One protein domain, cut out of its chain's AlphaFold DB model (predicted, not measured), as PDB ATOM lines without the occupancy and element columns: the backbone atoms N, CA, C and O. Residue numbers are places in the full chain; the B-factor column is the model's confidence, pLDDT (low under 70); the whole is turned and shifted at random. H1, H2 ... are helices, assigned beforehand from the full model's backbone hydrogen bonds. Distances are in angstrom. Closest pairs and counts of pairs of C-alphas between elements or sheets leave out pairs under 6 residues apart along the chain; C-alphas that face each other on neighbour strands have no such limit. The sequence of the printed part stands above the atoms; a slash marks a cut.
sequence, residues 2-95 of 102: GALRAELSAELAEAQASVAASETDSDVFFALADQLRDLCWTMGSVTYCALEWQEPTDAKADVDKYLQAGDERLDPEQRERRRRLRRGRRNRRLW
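Overview. This is residues 2 to 95 of the 102 residues of an uncharacterized protein of Solirubrobacterales bacterium (UniProt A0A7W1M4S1). A helical hairpin of two long helices, H1 and H2, lies along the length of the model, and a third helix, H3, stands crosswise to H2, meeting it with its last residue. A wide loop, residues 53 to 75, joins the last residue of H2 to the far end of H3, and its residues 55 to 61 stick out. The 94 printed residues hold four named helices, H1, H2, H3 and H4 in chain order, and no named strand; the class is all helix. The whole is loose, with a radius of gyration of the C-alphas of 17.2 A, and elongated, spanning 58 by 34 by 22 A.

Along the chain. H1, residues 2 to 20, begins at C-alpha 2 (-0.723, 13.180, 2.511) and is 27.2 A long. H2, residues 26 to 52, is 36.9 A long and ends at C-alpha 52 (-2.404, 4.627, -13.052). H3, residues 76 to 89, is 20.3 A long. H4, residues 92 to 95, ends at C-alpha 95 (-15.421, 4.124, -1.381).

Arrangement. H2 is the hub, touching three helices. H1 touches it at a shallow tilt of 29 degrees, opposite ways; the closest C-alphas, of Leu 8 and Leu 39, are 6.1 A apart. Residue 89 of H3 alone touches residues 41 to 49 of H2, closest at the C-alphas of Ser 45 and Arg 89, 4.6 A; at 73 degrees the helices are only just about perpendicular. H4 only just touches H2, with 3 pairs of C-alphas within 8 A, the closest those of Thr 42 and Trp 95, 5.8 A. H1 is apart from H3 and H4. Every O i to N i+4 pair is within hydrogen-bond range in H1, H2 and H3; H4 is too short for one.

Size, cuts and confidence. The C-alphas farthest apart, of Glu 23 and Ala 59, are 59.5 A apart. The printed part has no cut. The link from H2 to H3 is long, 23 residues. Residues 61 to 65 and 92 to 95 have pLDDT under 70.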
ATOM      1  N   GLY A   2      -1.484  13.158   1.244       86.88
ATOM      2  CA  GLY A   2      -0.723  13.180   2.511       86.88
ATOM      3  C   GLY A   2      -1.551  12.856   3.764       86.88
ATOM      4  O   GLY A   2      -1.161  11.981   4.524       86.88
ATOM      5  N   ALA A   3      -2.728  13.476   3.918       89.06
ATOM      6  CA  ALA A   3      -3.633  13.204   5.042       89.06
ATOM      7  C   ALA A   3      -4.102  11.736   5.091       89.06
ATOM      8  O   ALA A   3      -3.923  11.081   6.107       89.06
ATOM      9  N   LEU A   4      -4.579  11.186   3.967       88.81
ATOM     10  CA  LEU A   4      -5.007   9.780   3.875       88.81
ATOM     11  C   LEU A   4      -3.865   8.788   4.169       88.81
ATOM     12  O   LEU A   4      -4.098   7.706   4.695       88.81
ATOM     13  N   ARG A   5      -2.615   9.133   3.820       92.75
ATOM     14  CA  ARG A   5      -1.444   8.313   4.175       92.75
ATOM     15  C   ARG A   5      -1.174   8.354   5.672       92.75
ATOM     16  O   ARG A   5      -0.867   7.317   6.237       92.75
ATOM     17  N   ALA A   6      -1.279   9.528   6.292       94.31
ATOM     18  CA  ALA A   6      -1.105   9.670   7.733       94.31
ATOM     19  C   ALA A   6      -2.186   8.903   8.510       94.31
ATOM     20  O   ALA A   6      -1.851   8.192   9.448       94.31
ATOM     21  N   GLU A   7      -3.441   8.987   8.067       93.56
ATOM     22  CA  GLU A   7      -4.576   8.250   8.631       93.56
ATOM     23  C   GLU A   7      -4.367   6.733   8.539       93.56
ATOM     24  O   GLU A   7      -4.363   6.055   9.559       93.56
ATOM     25  N   LEU A   8      -4.054   6.202   7.349       93.94
ATOM     26  CA  LEU A   8      -3.765   4.771   7.191       93.94
ATOM     27  C   LEU A   8      -2.566   4.316   8.041       93.94
ATOM     28  O   LEU A   8      -2.590   3.225   8.602       93.94
ATOM     29  N   SER A   9      -1.513   5.129   8.146       95.75
ATOM     30  CA  SER A   9      -0.362   4.805   8.997       95.75
ATOM     31  C   SER A   9      -0.714   4.781  10.486       95.75
ATOM     32  O   SER A   9      -0.176   3.945  11.208       95.75
ATOM     33  N   ALA A  10      -1.586   5.682  10.948       93.81
ATOM     34  CA  ALA A  10      -2.043   5.709  12.335       93.81
ATOM     35  C   ALA A  10      -2.852   4.449  12.674       93.81
ATOM     36  O   ALA A  10      -2.536   3.770  13.647       93.81
ATOM     37  N   GLU A  11      -3.793   4.072  11.810       93.19
ATOM     38  CA  GLU A  11      -4.612   2.865  11.980       93.19
ATOM     39  C   GLU A  11      -3.779   1.578  11.954       93.19
ATOM     40  O   GLU A  11      -4.010   0.649  12.724       93.19
ATOM     41  N   LEU A  12      -2.744   1.512  11.110       95.56
ATOM     42  CA  LEU A  12      -1.810   0.382  11.119       95.56
ATOM     43  C   LEU A  12      -1.007   0.296  12.427       95.56
ATOM     44  O   LEU A  12      -0.704  -0.807  12.883       95.56
ATOM     45  N   ALA A  13      -0.663   1.432  13.035       95.19
ATOM     46  CA  ALA A  13       0.015   1.450  14.328       95.19
ATOM     47  C   ALA A  13      -0.923   1.008  15.465       95.19
ATOM     48  O   ALA A  13      -0.512   0.225  16.324       95.19
ATOM     49  N   GLU A  14      -2.185   1.443  15.444       90.38
ATOM     50  CA  GLU A  14      -3.222   0.993  16.382       90.38
ATOM     51  C   GLU A  14      -3.496  -0.509  16.248       90.38
ATOM     52  O   GLU A  14      -3.564  -1.233  17.245       90.38
ATOM     53  N   ALA A  15      -3.544  -1.008  15.012       91.56
ATOM     54  CA  ALA A  15      -3.658  -2.429  14.731       91.56
ATOM     55  C   ALA A  15      -2.518  -3.238  15.341       91.56
ATOM     56  O   ALA A  15      -2.739  -4.257  15.997       91.56
ATOM     57  N   GLN A  16      -1.287  -2.765  15.150       94.81
ATOM     58  CA  GLN A  16      -0.108  -3.409  15.703       94.81
ATOM     59  C   GLN A  16      -0.141  -3.426  17.237       94.81
ATOM     60  O   GLN A  16       0.199  -4.445  17.838       94.81
ATOM     61  N   ALA A  17      -0.574  -2.331  17.867       92.62
ATOM     62  CA  ALA A  17      -0.729  -2.261  19.317       92.62
ATOM     63  C   ALA A  17      -1.799  -3.243  19.824       92.62
ATOM     64  O   ALA A  17      -1.551  -3.975  20.781       92.62
ATOM     65  N   SER A  18      -2.944  -3.322  19.142       91.06
ATOM     66  CA  SER A  18      -4.060  -4.212  19.495       91.06
ATOM     67  C   SER A  18      -3.687  -5.694  19.399       91.06
ATOM     68  O   SER A  18      -4.082  -6.483  20.253       91.06
ATOM     69  N   VAL A  19      -2.886  -6.068  18.393       91.38
ATOM     70  CA  VAL A  19      -2.341  -7.429  18.233       91.38
ATOM     71  C   VAL A  19      -1.295  -7.758  19.303       91.38
ATOM     72  O   VAL A  19      -1.178  -8.910  19.713       91.38
ATOM     73  N   ALA A  20      -0.513  -6.769  19.741       93.19
ATOM     74  CA  ALA A  20       0.512  -6.959  20.766       93.19
ATOM     75  C   ALA A  20      -0.059  -7.013  22.196       93.19
ATOM     76  O   ALA A  20       0.608  -7.523  23.098       93.19
ATOM     77  N   ALA A  21      -1.260  -6.478  22.416       91.25
ATOM     78  CA  ALA A  21      -1.926  -6.504  23.709       91.25
ATOM     79  C   ALA A  21      -2.437  -7.916  24.049       91.25
ATOM     80  O   ALA A  21      -2.992  -8.623  23.211       91.25
ATOM     81  N   SER A  22      -2.250  -8.329  25.304       77.81
ATOM     82  CA  SER A  22      -2.597  -9.677  25.771       77.81
ATOM     83  C   SER A  22      -4.096  -9.898  25.999       77.81
ATOM     84  O   SER A  22      -4.522 -11.045  26.079       77.81
ATOM     85  N   GLU A  23      -4.886  -8.827  26.122       82.56
ATOM     86  CA  GLU A  23      -6.316  -8.877  26.460       82.56
ATOM     87  C   GLU A  23      -7.137  -7.935  25.564       82.56
ATOM     88  O   GLU A  23      -7.742  -6.969  26.027       82.56
ATOM     89  N   THR A  24      -7.146  -8.208  24.260       87.69
ATOM     90  CA  THR A  24      -7.990  -7.490  23.292       87.69
ATOM     91  C   THR A  24      -9.213  -8.333  22.933       87.69
ATOM     92  O   THR A  24      -9.076  -9.510  22.599       87.69
ATOM     93  N   ASP A  25     -10.407  -7.735  22.974       91.88
ATOM     94  CA  ASP A  25     -11.646  -8.391  22.540       91.88
ATOM     95  C   ASP A  25     -11.648  -8.631  21.018       91.88
ATOM     96  O   ASP A  25     -11.192  -7.799  20.231       91.88
ATOM     97  N   SER A  26     -12.217  -9.759  20.595       91.88
ATOM     98  CA  SER A  26     -12.559 -10.055  19.203       91.88
ATOM     99  C   SER A  26     -13.291  -8.921  18.473       91.88
ATOM    100  O   SER A  26     -12.969  -8.656  17.313       91.88
ATOM    101  N   ASP A  27     -14.206  -8.207  19.134       93.31
ATOM    102  CA  ASP A  27     -14.967  -7.112  18.516       93.31
ATOM    103  C   ASP A  27     -14.068  -5.946  18.074       93.31
ATOM    104  O   ASP A  27     -14.303  -5.335  17.026       93.31
ATOM    105  N   VAL A  28     -12.983  -5.685  18.813       90.31
ATOM    106  CA  VAL A  28     -11.983  -4.667  18.448       90.31
ATOM    107  C   VAL A  28     -11.280  -5.060  17.151       90.31
ATOM    108  O   VAL A  28     -11.109  -4.228  16.260       90.31
ATOM    109  N   PHE A  29     -10.928  -6.338  16.994       89.25
ATOM    110  CA  PHE A  29     -10.302  -6.824  15.766       89.25
ATOM    111  C   PHE A  29     -11.242  -6.742  14.559       89.25
ATOM    112  O   PHE A  29     -10.784  -6.409  13.464       89.25
ATOM    113  N   PHE A  30     -12.540  -7.010  14.732       89.50
ATOM    114  CA  PHE A  30     -13.513  -6.874  13.643       89.50
ATOM    115  C   PHE A  30     -13.692  -5.416  13.210       89.50
ATOM    116  O   PHE A  30     -13.628  -5.130  12.012       89.50
ATOM    117  N   ALA A  31     -13.837  -4.492  14.163       88.50
ATOM    118  CA  ALA A  31     -13.958  -3.064  13.870       88.50
ATOM    119  C   ALA A  31     -12.719  -2.524  13.133       88.50
ATOM    120  O   ALA A  31     -12.836  -1.872  12.092       88.50
ATOM    121  N   LEU A  32     -11.531  -2.876  13.625       90.44
ATOM    122  CA  LEU A  32     -10.256  -2.505  13.025       90.44
ATOM    123  C   LEU A  32     -10.089  -3.086  11.610       90.44
ATOM    124  O   LEU A  32      -9.614  -2.404  10.701       90.44
ATOM    125  N   ALA A  33     -10.492  -4.343  11.392       88.31
ATOM    126  CA  ALA A  33     -10.426  -4.975  10.076       88.31
ATOM    127  C   ALA A  33     -11.306  -4.248   9.047       88.31
ATOM    128  O   ALA A  33     -10.869  -4.031   7.912       88.31
ATOM    129  N   ASP A  34     -12.518  -3.845   9.434       88.50
ATOM    130  CA  ASP A  34     -13.415  -3.073   8.573       88.50
ATOM    131  C   ASP A  34     -12.832  -1.693   8.231       88.50
ATOM    132  O   ASP A  34     -12.802  -1.316   7.055       88.50
ATOM    133  N   GLN A  35     -12.297  -0.975   9.222       87.94
ATOM    134  CA  GLN A  35     -11.667   0.335   9.022       87.94
ATOM    135  C   GLN A  35     -10.430   0.252   8.117       87.94
ATOM    136  O   GLN A  35     -10.325   0.980   7.121       87.94
ATOM    137  N   LEU A  36      -9.513  -0.679   8.398       90.75
ATOM    138  CA  LEU A  36      -8.307  -0.882   7.595       90.75
ATOM    139  C   LEU A  36      -8.635  -1.284   6.161       90.75
ATOM    140  O   LEU A  36      -7.989  -0.799   5.226       90.75
ATOM    141  N   ARG A  37      -9.639  -2.148   5.960       87.81
ATOM    142  CA  ARG A  37     -10.110  -2.514   4.619       87.81
ATOM    143  C   ARG A  37     -10.548  -1.268   3.854       87.81
ATOM    144  O   ARG A  37     -10.146  -1.090   2.701       87.81
ATOM    145  N   ASP A  38     -11.340  -0.410   4.483       85.69
ATOM    146  CA  ASP A  38     -11.923   0.765   3.843       85.69
ATOM    147  C   ASP A  38     -10.872   1.832   3.502       85.69
ATOM    148  O   ASP A  38     -10.885   2.378   2.389       85.69
ATOM    149  N   LEU A  39      -9.901   2.068   4.390       90.31
ATOM    150  CA  LEU A  39      -8.777   2.971   4.133       90.31
ATOM    151  C   LEU A  39      -7.825   2.430   3.067       90.31
ATOM    152  O   LEU A  39      -7.461   3.165   2.144       90.31
ATOM    153  N   CYS A  40      -7.468   1.142   3.125       90.06
ATOM    154  CA  CYS A  40      -6.654   0.497   2.093       90.06
ATOM    155  C   CYS A  40      -7.330   0.583   0.722       90.06
ATOM    156  O   CYS A  40      -6.684   0.892  -0.284       90.06
ATOM    157  N   TRP A  41      -8.644   0.352   0.673       86.75
ATOM    158  CA  TRP A  41      -9.418   0.464  -0.555       86.75
ATOM    159  C   TRP A  41      -9.424   1.886  -1.110       86.75
ATOM    160  O   TRP A  41      -9.194   2.089  -2.306       86.75
ATOM    161  N   THR A  42      -9.669   2.873  -0.250       88.56
ATOM    162  CA  THR A  42      -9.688   4.288  -0.634       88.56
ATOM    163  C   THR A  42      -8.314   4.725  -1.130       88.56
ATOM    164  O   THR A  42      -8.208   5.317  -2.202       88.56
ATOM    165  N   MET A  43      -7.245   4.355  -0.420       90.12
ATOM    166  CA  MET A  43      -5.868   4.621  -0.832       90.12
ATOM    167  C   MET A  43      -5.550   3.995  -2.191       90.12
ATOM    168  O   MET A  43      -5.018   4.677  -3.070       90.12
ATOM    169  N   GLY A  44      -5.894   2.719  -2.388       88.31
ATOM    170  CA  GLY A  44      -5.679   2.021  -3.655       88.31
ATOM    171  C   GLY A  44      -6.461   2.658  -4.804       88.31
ATOM    172  O   GLY A  44      -5.936   2.816  -5.903       88.31
ATOM    173  N   SER A  45      -7.691   3.093  -4.539       87.69
ATOM    174  CA  SER A  45      -8.547   3.745  -5.529       87.69
ATOM    175  C   SER A  45      -8.041   5.138  -5.912       87.69
ATOM    176  O   SER A  45      -7.940   5.451  -7.095       87.69
ATOM    177  N   VAL A  46      -7.645   5.957  -4.931       88.38
ATOM    178  CA  VAL A  46      -7.032   7.275  -5.172       88.38
ATOM    179  C   VAL A  46      -5.715   7.129  -5.927       88.38
ATOM    180  O   VAL A  46      -5.475   7.876  -6.870       88.38
ATOM    181  N   THR A  47      -4.881   6.161  -5.541       88.81
ATOM    182  CA  THR A  47      -3.607   5.881  -6.219       88.81
ATOM    183  C   THR A  47      -3.852   5.507  -7.675       88.81
ATOM    184  O   THR A  47      -3.245   6.103  -8.561       88.81
ATOM    185  N   TYR A  48      -4.807   4.606  -7.928       86.00
ATOM    186  CA  TYR A  48      -5.179   4.214  -9.280       86.00
ATOM    187  C   TYR A  48      -5.640   5.419 -10.104       86.00
ATOM    188  O   TYR A  48      -5.071   5.692 -11.155       86.00
ATOM    189  N   CYS A  49      -6.620   6.182  -9.618       83.44
ATOM    190  CA  CYS A  49      -7.160   7.317 -10.364       83.44
ATOM    191  C   CYS A  49      -6.131   8.432 -10.602       83.44
ATOM    192  O   CYS A  49      -6.203   9.101 -11.624       83.44
ATOM    193  N   ALA A  50      -5.202   8.653  -9.667       86.12
ATOM    194  CA  ALA A  50      -4.228   9.736  -9.769       86.12
ATOM    195  C   ALA A  50      -2.979   9.368 -10.581       86.12
ATOM    196  O   ALA A  50      -2.386  10.253 -11.193       86.12
ATOM    197  N   LEU A  51      -2.538   8.105 -10.533       85.81
ATOM    198  CA  LEU A  51      -1.222   7.698 -11.043       85.81
ATOM    199  C   LEU A  51      -1.278   6.619 -12.130       85.81
ATOM    200  O   LEU A  51      -0.341   6.512 -12.917       85.81
ATOM    201  N   GLU A  52      -2.330   5.800 -12.168       83.00
ATOM    202  CA  GLU A  52      -2.404   4.627 -13.052       83.00
ATOM    203  C   GLU A  52      -3.465   4.775 -14.147       83.00
ATOM    204  O   GLU A  52      -3.323   4.212 -15.236       83.00
ATOM    205  N   TRP A  53      -4.544   5.510 -13.869       81.50
ATOM    206  CA  TRP A  53      -5.626   5.722 -14.813       81.50
ATOM    207  C   TRP A  53      -5.206   6.750 -15.860       81.50
ATOM    208  O   TRP A  53      -5.010   7.927 -15.570       81.50
ATOM    209  N   GLN A  54      -5.063   6.282 -17.097       76.25
ATOM    210  CA  GLN A  54      -4.889   7.154 -18.249       76.25
ATOM    211  C   GLN A  54      -6.251   7.735 -18.611       76.25
ATOM    212  O   GLN A  54      -7.150   6.980 -18.990       76.25
ATOM    213  N   GLU A  55      -6.390   9.054 -18.493       76.06
ATOM    214  CA  GLU A  55      -7.614   9.743 -18.886       76.06
ATOM    215  C   GLU A  55      -7.929   9.431 -20.364       76.06
ATOM    216  O   GLU A  55      -7.040   9.529 -21.223       76.06
ATOM    217  N   PRO A  56      -9.153   8.972 -20.672       75.94
ATOM    218  CA  PRO A  56      -9.551   8.677 -22.037       75.94
ATOM    219  C   PRO A  56      -9.556   9.952 -22.880       75.94
ATOM    220  O   PRO A  56      -9.840  11.045 -22.398       75.94
ATOM    221  N   THR A  57      -9.273   9.798 -24.167       78.94
ATOM    222  CA  THR A  57      -9.378  10.881 -25.148       78.94
ATOM    223  C   THR A  57     -10.466  10.534 -26.152       78.94
ATOM    224  O   THR A  57     -10.794   9.361 -26.326       78.94
ATOM    225  N   ASP A  58     -10.999  11.515 -26.877       80.50
ATOM    226  CA  ASP A  58     -12.038  11.260 -27.892       80.50
ATOM    227  C   ASP A  58     -11.582  10.265 -28.979       80.50
ATOM    228  O   ASP A  58     -12.392   9.555 -29.571       80.50
ATOM    229  N   ALA A  59     -10.269  10.159 -29.208       80.38
ATOM    230  CA  ALA A  59      -9.671   9.191 -30.127       80.38
ATOM    231  C   ALA A  59      -9.555   7.767 -29.545       80.38
ATOM    232  O   ALA A  59      -9.350   6.809 -30.292       80.38
ATOM    233  N   LYS A  60      -9.646   7.605 -28.220       72.12
ATOM    234  CA  LYS A  60      -9.468   6.330 -27.524       72.12
ATOM    235  C   LYS A  60     -10.487   6.199 -26.396       72.12
ATOM    236  O   LYS A  60     -10.276   6.686 -25.288       72.12
ATOM    237  N   ALA A  61     -11.559   5.462 -26.686       69.94
ATOM    238  CA  ALA A  61     -12.595   5.139 -25.714       69.94
ATOM    239  C   ALA A  61     -12.009   4.534 -24.423       69.94
ATOM    240  O   ALA A  61     -11.060   3.741 -24.469       69.94
ATOM    241  N   ASP A  62     -12.619   4.878 -23.285       69.56
ATOM    242  CA  ASP A  62     -12.308   4.318 -21.965       69.56
ATOM    243  C   ASP A  62     -12.743   2.851 -21.890       69.56
ATOM    244  O   ASP A  62     -13.809   2.500 -21.383       69.56
ATOM    245  N   VAL A  63     -11.933   1.969 -22.469       68.50
ATOM    246  CA  VAL A  63     -12.151   0.530 -22.374       68.50
ATOM    247  C   VAL A  63     -11.452   0.032 -21.121       68.50
ATOM    248  O   VAL A  63     -10.231  -0.151 -21.103       68.50
ATOM    249  N   ASP A  64     -12.238  -0.241 -20.079       66.31
ATOM    250  CA  ASP A  64     -11.747  -0.916 -18.882       66.31
ATOM    251  C   ASP A  64     -11.412  -2.378 -19.201       66.31
ATOM    252  O   ASP A  64     -12.247  -3.286 -19.137       66.31
ATOM    253  N   LYS A  65     -10.162  -2.619 -19.597       68.19
ATOM    254  CA  LYS A  65      -9.627  -3.971 -19.704       68.19
ATOM    255  C   LYS A  65      -9.295  -4.426 -18.289       68.19
ATOM    256  O   LYS A  65      -8.175  -4.272 -17.823       68.19
ATOM    257  N   TYR A  66     -10.273  -5.024 -17.612       70.50
ATOM    258  CA  TYR A  66     -10.112  -5.558 -16.254       70.50
ATOM    259  C   TYR A  66      -9.029  -6.649 -16.109       70.50
ATOM    260  O   TYR A  66      -8.831  -7.150 -15.003       70.50
ATOM    261  N   LEU A  67      -8.358  -7.031 -17.201       73.50
ATOM    262  CA  LEU A  67      -7.249  -7.975 -17.258       73.50
ATOM    263  C   LEU A  67      -5.926  -7.214 -17.399       73.50
ATOM    264  O   LEU A  67      -5.758  -6.416 -18.321       73.50
ATOM    265  N   GLN A  68      -4.984  -7.487 -16.502       76.94
ATOM    266  CA  GLN A  68      -3.607  -6.997 -16.574       76.94
ATOM    267  C   GLN A  68      -2.650  -8.147 -16.900       76.94
ATOM    268  O   GLN A  68      -2.958  -9.316 -16.670       76.94
ATOM    269  N   ALA A  69      -1.468  -7.803 -17.413       77.75
ATOM    270  CA  ALA A  69      -0.390  -8.766 -17.606       77.75
ATOM    271  C   ALA A  69      -0.059  -9.479 -16.281       77.75
ATOM    272  O   ALA A  69       0.075  -8.832 -15.241       77.75
ATOM    273  N   GLY A  70       0.055 -10.806 -16.317       79.00
ATOM    274  CA  GLY A  70       0.254 -11.657 -15.144       79.00
ATOM    275  C   GLY A  70      -1.031 -12.296 -14.609       79.00
ATOM    276  O   GLY A  70      -0.944 -13.252 -13.838       79.00
ATOM    277  N   ASP A  71      -2.220 -11.836 -15.022       84.19
ATOM    278  CA  ASP A  71      -3.487 -12.468 -14.628       84.19
ATOM    279  C   ASP A  71      -3.683 -13.849 -15.272       84.19
ATOM    280  O   ASP A  71      -4.438 -14.674 -14.752       84.19
ATOM    281  N   GLU A  72      -3.001 -14.125 -16.386       87.50
ATOM    282  CA  GLU A  72      -3.001 -15.431 -17.044       87.50
ATOM    283  C   GLU A  72      -2.446 -16.546 -16.147       87.50
ATOM    284  O   GLU A  72      -2.807 -17.707 -16.326       87.50
ATOM    285  N   ARG A  73      -1.619 -16.185 -15.156       91.38
ATOM    286  CA  ARG A  73      -1.009 -17.112 -14.190       91.38
ATOM    287  C   ARG A  73      -1.888 -17.382 -12.970       91.38
ATOM    288  O   ARG A  73      -1.563 -18.263 -12.184       91.38
ATOM    289  N   LEU A  74      -2.958 -16.607 -12.789       88.25
ATOM    290  CA  LEU A  74      -3.912 -16.791 -11.699       88.25
ATOM    291  C   LEU A  74      -4.933 -17.857 -12.068       88.25
ATOM    292  O   LEU A  74      -5.335 -17.960 -13.234       88.25
ATOM    293  N   ASP A  75      -5.406 -18.578 -11.057       92.31
ATOM    294  CA  ASP A  75      -6.576 -19.432 -11.212       92.31
ATOM    295  C   ASP A  75      -7.841 -18.592 -11.535       92.31
ATOM    296  O   ASP A  75      -7.843 -17.357 -11.393       92.31
ATOM    297  N   PRO A  76      -8.925 -19.229 -12.014       89.44
ATOM    298  CA  PRO A  76     -10.138 -18.514 -12.399       89.44
ATOM    299  C   PRO A  76     -10.770 -17.684 -11.272       89.44
ATOM    300  O   PRO A  76     -11.281 -16.594 -11.537       89.44
ATOM    301  N   GLU A  77     -10.721 -18.157 -10.027       87.19
ATOM    302  CA  GLU A  77     -11.350 -17.497  -8.879       87.19
ATOM    303  C   GLU A  77     -10.567 -16.248  -8.464       87.19
ATOM    304  O   GLU A  77     -11.125 -15.158  -8.328       87.19
ATOM    305  N   GLN A  78      -9.247 -16.367  -8.349       83.94
ATOM    306  CA  GLN A  78      -8.336 -15.261  -8.081       83.94
ATOM    307  C   GLN A  78      -8.428 -14.187  -9.165       83.94
ATOM    308  O   GLN A  78      -8.415 -12.987  -8.860       83.94
ATOM    309  N   ARG A  79      -8.538 -14.605 -10.430       85.88
ATOM    310  CA  ARG A  79      -8.704 -13.696 -11.566       85.88
ATOM    311  C   ARG A  79     -10.021 -12.933 -11.477       85.88
ATOM    312  O   ARG A  79     -10.016 -11.709 -11.609       85.88
ATOM    313  N   GLU A  80     -11.125 -13.620 -11.200       82.50
ATOM    314  CA  GLU A  80     -12.438 -12.990 -11.030       82.50
ATOM    315  C   GLU A  80     -12.459 -12.055  -9.814       82.50
ATOM    316  O   GLU A  80     -12.921 -10.917  -9.917       82.50
ATOM    317  N   ARG A  81     -11.849 -12.450  -8.691       81.06
ATOM    318  CA  ARG A  81     -11.685 -11.580  -7.522       81.06
ATOM    319  C   ARG A  81     -10.932 -10.300  -7.883       81.06
ATOM    320  O   ARG A  81     -11.418  -9.206  -7.604       81.06
ATOM    321  N   ARG A  82      -9.782 -10.388  -8.561       82.19
ATOM    322  CA  ARG A  82      -9.032  -9.195  -9.002       82.19
ATOM    323  C   ARG A  82      -9.829  -8.331  -9.972       82.19
ATOM    324  O   ARG A  82      -9.792  -7.105  -9.857       82.19
ATOM    325  N   ARG A  83     -10.566  -8.950 -10.893       82.06
ATOM    326  CA  ARG A  83     -11.441  -8.261 -11.845       82.06
ATOM    327  C   ARG A  83     -12.514  -7.442 -11.124       82.06
ATOM    328  O   ARG A  83     -12.665  -6.256 -11.419       82.06
ATOM    329  N   ARG A  84     -13.204  -8.039 -10.145       78.06
ATOM    330  CA  ARG A  84     -14.190  -7.348  -9.292       78.06
ATOM    331  C   ARG A  84     -13.560  -6.177  -8.551       78.06
ATOM    332  O   ARG A  84     -14.109  -5.077  -8.581       78.06
ATOM    333  N   LEU A  85     -12.373  -6.384  -7.972       76.62
ATOM    334  CA  LEU A  85     -11.661  -5.315  -7.278       76.62
ATOM    335  C   LEU A  85     -11.345  -4.154  -8.238       76.62
ATOM    336  O   LEU A  85     -11.618  -3.004  -7.921       76.62
ATOM    337  N   ARG A  86     -10.828  -4.426  -9.442       81.81
ATOM    338  CA  ARG A  86     -10.513  -3.377 -10.430       81.81
ATOM    339  C   ARG A  86     -11.750  -2.605 -10.884       81.81
ATOM    340  O   ARG A  86     -11.696  -1.379 -10.946       81.81
ATOM    341  N   ARG A  87     -12.874  -3.294 -11.095       77.25
ATOM    342  CA  ARG A  87     -14.160  -2.667 -11.434       77.25
ATOM    343  C   ARG A  87     -14.628  -1.656 -10.388       77.25
ATOM    344  O   ARG A  87     -15.203  -0.633 -10.750       77.25
ATOM    345  N   GLY A  88     -14.371  -1.916  -9.110       74.38
ATOM    346  CA  GLY A  88     -14.791  -1.030  -8.025       74.38
ATOM    347  C   GLY A  88     -13.904   0.204  -7.805       74.38
ATOM    348  O   GLY A  88     -14.390   1.188  -7.252       74.38
ATOM    349  N   ARG A  89     -12.637   0.198  -8.252       79.94
ATOM    350  CA  ARG A  89     -11.644   1.252  -7.927       79.94
ATOM    351  C   ARG A  89     -12.067   2.651  -8.371       79.94
ATOM    352  O   ARG A  89     -11.817   3.619  -7.666       79.94
ATOM    353  N   ARG A  90     -12.746   2.772  -9.513       74.00
ATOM    354  CA  ARG A  90     -13.181   4.071 -10.058       74.00
ATOM    355  C   ARG A  90     -14.524   4.556  -9.512       74.00
ATOM    356  O   ARG A  90     -14.877   5.720  -9.681       74.00
ATOM    357  N   ASN A  91     -15.289   3.690  -8.852       74.56
ATOM    358  CA  ASN A  91     -16.615   4.057  -8.375       74.56
ATOM    359  C   ASN A  91     -16.528   4.664  -6.972       74.56
ATOM    360  O   ASN A  91     -16.589   3.950  -5.975       74.56
ATOM    361  N   ARG A  92     -16.442   5.997  -6.901       66.88
ATOM    362  CA  ARG A  92     -16.351   6.748  -5.638       66.88
ATOM    363  C   ARG A  92     -17.490   6.442  -4.655       66.88
ATOM    364  O   ARG A  92     -17.285   6.532  -3.451       66.88
ATOM    365  N   ARG A  93     -18.677   6.048  -5.133       66.00
ATOM    366  CA  ARG A  93     -19.795   5.649  -4.252       66.00
ATOM    367  C   ARG A  93     -19.501   4.349  -3.499       66.00
ATOM    368  O   ARG A  93     -19.988   4.173  -2.393       66.00
ATOM    369  N   LEU A  94     -18.648   3.493  -4.063       65.56
ATOM    370  CA  LEU A  94     -18.136   2.281  -3.426       65.56
ATOM    371  C   LEU A  94     -16.912   2.555  -2.546       65.56
ATOM    372  O   LEU A  94     -16.233   1.614  -2.168       65.56
ATOM    373  N   TRP A  95     -16.551   3.812  -2.268       66.81
ATOM    374  CA  TRP A  95     -15.421   4.124  -1.381       66.81
ATOM    375  C   TRP A  95     -15.840   4.315   0.078       66.81
ATOM    376  O   TRP A  95     -14.969   4.345   0.942       66.81
TER     377      TRP A  95